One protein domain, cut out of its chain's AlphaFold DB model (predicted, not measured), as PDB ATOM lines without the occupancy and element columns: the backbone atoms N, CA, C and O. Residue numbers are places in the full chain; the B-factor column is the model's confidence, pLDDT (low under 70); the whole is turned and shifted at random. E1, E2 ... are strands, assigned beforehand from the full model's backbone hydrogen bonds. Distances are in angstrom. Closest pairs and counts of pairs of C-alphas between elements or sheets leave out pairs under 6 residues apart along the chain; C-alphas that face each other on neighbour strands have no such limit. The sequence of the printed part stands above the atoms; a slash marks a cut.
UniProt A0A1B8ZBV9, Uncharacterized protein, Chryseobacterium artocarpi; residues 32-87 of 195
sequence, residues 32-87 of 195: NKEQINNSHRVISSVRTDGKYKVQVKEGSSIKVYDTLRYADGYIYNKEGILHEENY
ATOM      1  N   ASN A  32      27.795 -48.362 -23.376       43.56
ATOM      2  CA  ASN A  32      28.705 -47.514 -24.156       43.56
ATOM      3  C   ASN A  32      28.070 -46.156 -24.513       43.56
ATOM      4  O   ASN A  32      27.146 -46.051 -25.305       43.56
ATOM      5  N   LYS A  33      28.633 -45.124 -23.877       46.12
ATOM      6  CA  LYS A  33      29.137 -43.858 -24.436       46.12
ATOM      7  C   LYS A  33      28.271 -42.803 -25.129       46.12
ATOM      8  O   LYS A  33      28.875 -41.841 -25.581       46.12
ATOM      9  N   GLU A  34      26.946 -42.837 -25.084       52.94
ATOM     10  CA  GLU A  34      26.166 -41.596 -25.245       52.94
ATOM     11  C   GLU A  34      24.804 -41.717 -24.559       52.94
ATOM     12  O   GLU A  34      24.086 -42.702 -24.733       52.94
ATOM     13  N   GLN A  35      24.499 -40.747 -23.696       57.91
ATOM     14  CA  GLN A  35      23.300 -40.732 -22.869       57.91
ATOM     15  C   GLN A  35      22.541 -39.433 -23.127       57.91
ATOM     16  O   GLN A  35      23.054 -38.354 -22.827       57.91
ATOM     17  N   ILE A  36      21.319 -39.525 -23.649       62.53
ATOM     18  CA  ILE A  36      20.426 -38.367 -23.765       62.53
ATOM     19  C   ILE A  36      19.622 -38.285 -22.468       62.53
ATOM     20  O   ILE A  36      18.852 -39.190 -22.137       62.53
ATOM     21  N   ASN A  37      19.834 -37.201 -21.721       63.56
ATOM     22  CA  ASN A  37      19.176 -36.939 -20.446       63.56
ATOM     23  C   ASN A  37      18.111 -35.859 -20.611       63.56
ATOM     24  O   ASN A  37      18.445 -34.690 -20.787       63.56
ATOM     25  N   ASN A  38      16.844 -36.241 -20.455       61.47
ATOM     26  CA  ASN A  38      15.765 -35.298 -20.157       61.47
ATOM     27  C   ASN A  38      15.323 -35.483 -18.702       61.47
ATOM     28  O   ASN A  38      15.586 -36.517 -18.094       61.47
ATOM     29  N   SER A  39      14.608 -34.503 -18.144       59.50
ATOM     30  CA  SER A  39      14.220 -34.454 -16.722       59.50
ATOM     31  C   SER A  39      13.511 -35.705 -16.175       59.50
ATOM     32  O   SER A  39      13.474 -35.889 -14.962       59.50
ATOM     33  N   HIS A  40      12.975 -36.572 -17.041       69.88
ATOM     34  CA  HIS A  40      12.233 -37.780 -16.657       69.88
ATOM     35  C   HIS A  40      12.726 -39.076 -17.312       69.88
ATOM     36  O   HIS A  40      12.257 -40.148 -16.934       69.88
ATOM     37  N   ARG A  41      13.665 -39.001 -18.265       82.06
ATOM     38  CA  ARG A  41      14.095 -40.165 -19.049       82.06
ATOM     39  C   ARG A  41      15.578 -40.141 -19.375       82.06
ATOM     40  O   ARG A  41      16.146 -39.092 -19.681       82.06
ATOM     41  N   VAL A  42      16.165 -41.329 -19.356       86.19
ATOM     42  CA  VAL A  42      17.542 -41.602 -19.755       86.19
ATOM     43  C   VAL A  42      17.512 -42.516 -20.970       86.19
ATOM     44  O   VAL A  42      17.015 -43.635 -20.871       86.19
ATOM     45  N   ILE A  43      18.057 -42.059 -22.094       88.69
ATOM     46  CA  ILE A  43      18.206 -42.873 -23.307       88.69
ATOM     47  C   ILE A  43      19.676 -43.229 -23.452       88.69
ATOM     48  O   ILE A  43      20.531 -42.355 -23.343       88.69
ATOM     49  N   SER A  44      19.969 -44.508 -23.660       89.12
ATOM     50  CA  SER A  44      21.327 -45.057 -23.653       89.12
ATOM     51  C   SER A  44      21.479 -46.181 -24.674       89.12
ATOM     52  O   SER A  44      20.505 -46.823 -25.058       89.12
ATOM     53  N   SER A  45      22.710 -46.420 -25.111       89.19
ATOM     54  CA  SER A  45      23.079 -47.565 -25.945       89.19
ATOM     55  C   SER A  45      23.262 -48.818 -25.079       89.19
ATOM     56  O   SER A  45      23.909 -48.772 -24.029       89.19
ATOM     57  N   VAL A  46      22.683 -49.940 -25.516       90.06
ATOM     58  CA  VAL A  46      22.807 -51.255 -24.873       90.06
ATOM     59  C   VAL A  46      23.129 -52.329 -25.909       90.06
ATOM     60  O   VAL A  46      22.783 -52.196 -27.082       90.06
ATOM     61  N   ARG A  47      23.780 -53.412 -25.478       86.81
ATOM     62  CA  ARG A  47      23.928 -54.631 -26.272       86.81
ATOM     63  C   ARG A  47      23.130 -55.762 -25.626       86.81
ATOM     64  O   ARG A  47      23.355 -56.069 -24.461       86.81
ATOM     65  N   THR A  48      22.218 -56.369 -26.378       78.19
ATOM     66  CA  THR A  48      21.386 -57.507 -25.945       78.19
ATOM     67  C   THR A  48      21.364 -58.545 -27.057       78.19
ATOM     68  O   THR A  48      21.200 -58.172 -28.221       78.19
ATOM     69  N   ASP A  49      21.557 -59.823 -26.733       79.88
ATOM     70  CA  ASP A  49      21.571 -60.922 -27.716       79.88
ATOM     71  C   ASP A  49      22.521 -60.662 -28.900       79.88
ATOM     72  O   ASP A  49      22.228 -60.927 -30.064       79.88
ATOM     73  N   GLY A  50      23.673 -60.050 -28.605       74.44
ATOM     74  CA  GLY A  50      24.690 -59.699 -29.597       74.44
ATOM     75  C   GLY A  50      24.374 -58.477 -30.470       74.44
ATOM     76  O   GLY A  50      25.301 -57.993 -31.125       74.44
ATOM     77  N   LYS A  51      23.149 -57.934 -30.426       77.12
ATOM     78  CA  LYS A  51      22.688 -56.773 -31.206       77.12
ATOM     79  C   LYS A  51      22.802 -55.466 -30.414       77.12
ATOM     80  O   LYS A  51      22.627 -55.449 -29.197       77.12
ATOM     81  N   TYR A  52      23.099 -54.374 -31.114       82.12
ATOM     82  CA  TYR A  52      23.115 -53.023 -30.550       82.12
ATOM     83  C   TYR A  52      21.701 -52.438 -30.568       82.12
ATOM     84  O   TYR A  52      21.079 -52.374 -31.623       82.12
ATOM     85  N   LYS A  53      21.200 -52.033 -29.399       84.25
ATOM     86  CA  LYS A  53      19.829 -51.555 -29.181       84.25
ATOM     87  C   LYS A  53      19.806 -50.252 -28.380       84.25
ATOM     88  O   LYS A  53      20.808 -49.841 -27.789       84.25
ATOM     89  N   VAL A  54      18.657 -49.593 -28.352       84.44
ATOM     90  CA  VAL A  54      18.389 -48.377 -27.582       84.44
ATOM     91  C   VAL A  54      17.648 -48.746 -26.300       84.44
ATOM     92  O   VAL A  54      16.594 -49.367 -26.340       84.44
ATOM     93  N   GLN A  55      18.175 -48.345 -25.151       88.12
ATOM     94  CA  GLN A  55      17.541 -48.523 -23.849       88.12
ATOM     95  C   GLN A  55      16.989 -47.192 -23.342       88.12
ATOM     96  O   GLN A  55      17.720 -46.201 -23.286       88.12
ATOM     97  N   VAL A  56      15.738 -47.197 -22.887       88.12
ATOM     98  CA  VAL A  56      15.084 -46.068 -22.220       88.12
ATOM     99  C   VAL A  56      14.806 -46.430 -20.770       88.12
ATOM    100  O   VAL A  56      14.162 -47.440 -20.487       88.12
ATOM    101  N   LYS A  57      15.277 -45.592 -19.847       85.62
ATOM    102  CA  LYS A  57      14.984 -45.689 -18.418       85.62
ATOM    103  C   LYS A  57      14.151 -44.497 -17.961       85.62
ATOM    104  O   LYS A  57      14.601 -43.356 -18.062       85.62
ATOM    105  N   GLU A  58      12.982 -44.777 -17.397       83.75
ATOM    106  CA  GLU A  58      12.042 -43.793 -16.846       83.75
ATOM    107  C   GLU A  58      11.672 -44.202 -15.417       83.75
ATOM    108  O   GLU A  58      10.956 -45.178 -15.185       83.75
ATOM    109  N   GLY A  59      12.228 -43.500 -14.426       83.88
ATOM    110  CA  GLY A  59      12.133 -43.921 -13.026       83.88
ATOM    111  C   GLY A  59      12.750 -45.310 -12.802       83.88
ATOM    112  O   GLY A  59      13.958 -45.496 -12.982       83.88
ATOM    113  N   SER A  60      11.923 -46.275 -12.388       80.88
ATOM    114  CA  SER A  60      12.294 -47.690 -12.220       80.88
ATOM    115  C   SER A  60      12.053 -48.552 -13.465       80.88
ATOM    116  O   SER A  60      12.503 -49.693 -13.493       80.88
ATOM    117  N   SER A  61      11.351 -48.032 -14.474       80.12
ATOM    118  CA  SER A  61      11.057 -48.751 -15.712       80.12
ATOM    119  C   SER A  61      12.264 -48.723 -16.649       80.12
ATOM    120  O   SER A  61      12.889 -47.674 -16.818       80.12
ATOM    121  N   ILE A  62      12.579 -49.866 -17.263       83.25
ATOM    122  CA  ILE A  62      13.589 -49.998 -18.316       83.25
ATOM    123  C   ILE A  62      12.934 -50.705 -19.501       83.25
ATOM    124  O   ILE A  62      12.391 -51.797 -19.346       83.25
ATOM    125  N   LYS A  63      13.009 -50.089 -20.681       82.44
ATOM    126  CA  LYS A  63      12.556 -50.663 -21.953       82.44
ATOM    127  C   LYS A  63      13.700 -50.649 -22.964       82.44
ATOM    128  O   LYS A  63      14.521 -49.732 -22.950       82.44
ATOM    129  N   VAL A  64      13.763 -51.663 -23.823       80.19
ATOM    130  CA  VAL A  64      14.791 -51.811 -24.862       80.19
ATOM    131  C   VAL A  64      14.107 -51.897 -26.222       80.19
ATOM    132  O   VAL A  64      13.135 -52.627 -26.381       80.19
ATOM    133  N   TYR A  65      14.629 -51.150 -27.186       78.25
ATOM    134  CA  TYR A  65      14.093 -50.996 -28.530       78.25
ATOM    135  C   TYR A  65      15.217 -51.163 -29.544       78.25
ATOM    136  O   TYR A  65      16.342 -50.741 -29.289       78.25
ATOM    137  N   ASP A  66      14.938 -51.719 -30.716       75.38
ATOM    138  CA  ASP A  66      15.908 -51.681 -31.814       75.38
ATOM    139  C   ASP A  66      16.060 -50.244 -32.352       75.38
ATOM    140  O   ASP A  66      17.143 -49.819 -32.754       75.38
ATOM    141  N   THR A  67      14.989 -49.450 -32.293       76.19
ATOM    142  CA  THR A  67      14.958 -48.016 -32.607       76.19
ATOM    143  C   THR A  67      13.866 -47.347 -31.767       76.19
ATOM    144  O   THR A  67      12.837 -47.953 -31.490       76.19
ATOM    145  N   LEU A  68      14.086 -46.112 -31.322       78.94
ATOM    146  CA  LEU A  68      13.205 -45.371 -30.416       78.94
ATOM    147  C   LEU A  68      12.647 -44.128 -31.108       78.94
ATOM    148  O   LEU A  68      13.423 -43.310 -31.592       78.94
ATOM    149  N   ARG A  69      11.331 -43.909 -31.072       75.81
ATOM    150  CA  ARG A  69      10.752 -42.622 -31.475       75.81
ATOM    151  C   ARG A  69      11.077 -41.551 -30.433       75.81
ATOM    152  O   ARG A  69      10.851 -41.738 -29.238       75.81
ATOM    153  N   TYR A  70      11.597 -40.411 -30.875       75.81
ATOM    154  CA  TYR A  70      12.006 -39.332 -29.980       75.81
ATOM    155  C   TYR A  70      11.749 -37.971 -30.621       75.81
ATOM    156  O   TYR A  70      12.325 -37.661 -31.656       75.81
ATOM    157  N   ALA A  71      10.897 -37.155 -29.987       74.12
ATOM    158  CA  ALA A  71      10.453 -35.866 -30.528       74.12
ATOM    159  C   ALA A  71       9.880 -36.023 -31.954       74.12
ATOM    160  O   ALA A  71       9.034 -36.892 -32.169       74.12
ATOM    161  N   ASP A  72      10.345 -35.213 -32.905       68.56
ATOM    162  CA  ASP A  72      10.015 -35.315 -34.328       68.56
ATOM    163  C   ASP A  72      11.028 -36.190 -35.082       68.56
ATOM    164  O   ASP A  72      11.362 -35.914 -36.227       68.56
ATOM    165  N   GLY A  73      11.578 -37.219 -34.439       72.44
ATOM    166  CA  GLY A  73      12.639 -38.051 -34.992       72.44
ATOM    167  C   GLY A  73      12.649 -39.472 -34.446       72.44
ATOM    168  O   GLY A  73      11.698 -39.951 -33.814       72.44
ATOM    169  N   TYR A  74      13.763 -40.150 -34.691       75.38
ATOM    170  CA  TYR A  74      14.073 -41.437 -34.094       75.38
ATOM    171  C   TYR A  74      15.535 -41.511 -33.659       75.38
ATOM    172  O   TYR A  74      16.411 -40.840 -34.204       75.38
ATOM    173  N   ILE A  75      15.782 -42.347 -32.658       80.44
ATOM    174  CA  ILE A  75      17.101 -42.678 -32.143       80.44
ATOM    175  C   ILE A  75      17.361 -44.150 -32.430       80.44
ATOM    176  O   ILE A  75      16.542 -44.998 -32.082       80.44
ATOM    177  N   TYR A  76      18.510 -44.470 -33.013       82.31
ATOM    178  CA  TYR A  76      18.960 -45.848 -33.222       82.31
ATOM    179  C   TYR A  76      20.375 -46.043 -32.693       82.31
ATOM    180  O   TYR A  76      21.121 -45.085 -32.499       82.31
ATOM    181  N   ASN A  77      20.746 -47.299 -32.448       81.75
ATOM    182  CA  ASN A  77      22.082 -47.653 -31.996       81.75
ATOM    183  C   ASN A  77      22.857 -48.330 -33.128       81.75
ATOM    184  O   ASN A  77      22.499 -49.424 -33.562       81.75
ATOM    185  N   LYS A  78      23.941 -47.699 -33.575       78.50
ATOM    186  CA  LYS A  78      24.876 -48.300 -34.524       78.50
ATOM    187  C   LYS A  78      26.208 -48.507 -33.827       78.50
ATOM    188  O   LYS A  78      26.881 -47.554 -33.451       78.50
ATOM    189  N   GLU A  79      26.574 -49.772 -33.644       82.25
ATOM    190  CA  GLU A  79      27.883 -50.170 -33.102       82.25
ATOM    191  C   GLU A  79      28.212 -49.558 -31.726       82.25
ATOM    192  O   GLU A  79      29.371 -49.369 -31.362       82.25
ATOM    193  N   GLY A  80      27.184 -49.278 -30.925       76.38
ATOM    194  CA  GLY A  80      27.316 -48.734 -29.579       76.38
ATOM    195  C   GLY A  80      27.147 -47.220 -29.497       76.38
ATOM    196  O   GLY A  80      27.210 -46.695 -28.386       76.38
ATOM    197  N   ILE A  81      26.920 -46.537 -30.621       80.31
ATOM    198  CA  ILE A  81      26.725 -45.088 -30.711       80.31
ATOM    199  C   ILE A  81      25.249 -44.804 -30.991       80.31
ATOM    200  O   ILE A  81      24.646 -45.421 -31.875       80.31
ATOM    201  N   LEU A  82      24.663 -43.878 -30.228       83.19
ATOM    202  CA  LEU A  82      23.304 -43.417 -30.482       83.19
ATOM    203  C   LEU A  82      23.317 -42.376 -31.600       83.19
ATOM    204  O   LEU A  82      24.050 -41.395 -31.551       83.19
ATOM    205  N   HIS A  83      22.467 -42.581 -32.594       79.62
ATOM    206  CA  HIS A  83      22.262 -41.652 -33.694       79.62
ATOM    207  C   HIS A  83      20.848 -41.097 -33.616       79.62
ATOM    208  O   HIS A  83      19.905 -41.871 -33.476       79.62
ATOM    209  N   GLU A  84      20.708 -39.778 -33.721       80.69
ATOM    210  CA  GLU A  84      19.419 -39.090 -33.803       80.69
ATOM    211  C   GLU A  84      19.180 -38.634 -35.246       80.69
ATOM    212  O   GLU A  84      20.004 -37.928 -35.833       80.69
ATOM    213  N   GLU A  85      18.049 -39.036 -35.817       73.81
ATOM    214  CA  GLU A  85      17.587 -38.579 -37.125       73.81
ATOM    215  C   GLU A  85      16.223 -37.900 -36.967       73.81
ATOM    216  O   GLU A  85      15.240 -38.517 -36.558       73.81
ATOM    217  N   ASN A  86      16.165 -36.609 -37.297       66.75
ATOM    218  CA  ASN A  86      14.919 -35.848 -37.322       66.75
ATOM    219  C   ASN A  86      14.128 -36.187 -38.591       66.75
ATOM    220  O   ASN A  86      14.671 -36.118 -39.693       66.75
ATOM    221  N   TYR A  87      12.833 -36.467 -38.457       64.25
ATOM    222  CA  TYR A  87      11.903 -36.502 -39.576       64.25
ATOM    223  C   TYR A  87      11.233 -35.132 -39.736       64.25
ATOM    224  O   TYR A  87      10.615 -34.584 -38.828       64.25
TER     225      TYR A  87
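This is residues 32 to 87 of the 195 residues of an uncharacterized protein of Chryseobacterium artocarpi (UniProt A0A1B8ZBV9). Two small antiparallel sheets are set partly face to face as a sandwich, with their strands crossed at 48 degrees; the larger sheet is E1 E2 E3 E4 and the smaller is E5 E6 E7. The inner strands E2 and E3 come near the smaller sheet, while E1, at one edge of the larger sheet, is apart from its strands. The printed part has 56 residues with seven named strands, E1 to E7 in chain order, and no named helix, and its class is all strand. Each sheet is a meander, each strand the antiparallel neighbour of the one before, with the orders E1 - E2 - E3 - E4 and E5 - E6 - E7. The whole is compact, with a radius of gyration of the C-alphas of 10.5 A and spans of 29 by 29 by 17 A.

In the larger sheet, which is strongly twisted, E2, residues 41 to 48, and E3, residues 51 to 58, are inner strands and form a hairpin; N 44 and O 55 are 2.8 A apart, within hydrogen-bond range. E2 bends by 61 degrees at residue 45. The edge strand E1, residues 35 to 38, forms a hairpin with E2, with N 36 and O 43 at 3.0 A. The other edge strand, E4, residues 61 to 65, forms a hairpin with E3, with N 56 and O 63 at 2.8 A. In the second sheet, E6, residues 73 to 78, is the inner strand. It forms hairpins with E5, residues 67 to 70, where N 68 and O 75 are 2.8 A apart, and with E7, residues 81 to 86, where N 83 and O 76 are 2.8 A apart. Across the sandwich, the closest C-alphas of E3 and E6 are those of Lys 53 and Asn 77, 5.3 A apart. The closest of E3 and E5 are those of Val 54 and Thr 67, at 6.1 A, and of E2 and E7 those of Ser 45 and Leu 82, at 6.2 A. E1 and E7 are only just apart, with closest C-alphas at 8.1 A. E4 and E5 meet only through their link.

E3 is 22.1 A long from first to last C-alpha, E2 20.0 A, E7 16.4 A, E6 16.0 A and E4 13.4 A; E1 and E5 have 4 residues each. C-alpha 35, where E1 begins, is at (23.300, -40.732, -22.869). C-alpha 51, where E3 begins, is at (22.688, -56.773, -31.206). C-alpha 86, where E7 ends, is at (14.919, -35.848, -37.322).

The two C-alphas farthest apart are those of Ser 39 and Gly 50, at 30.2 A. The printed part has no cut, and its six links between strands are tight. The mean pLDDT of the printed part is 76.6; residues 32 to 40, residue 72 and residues 86 to 87 are under 70.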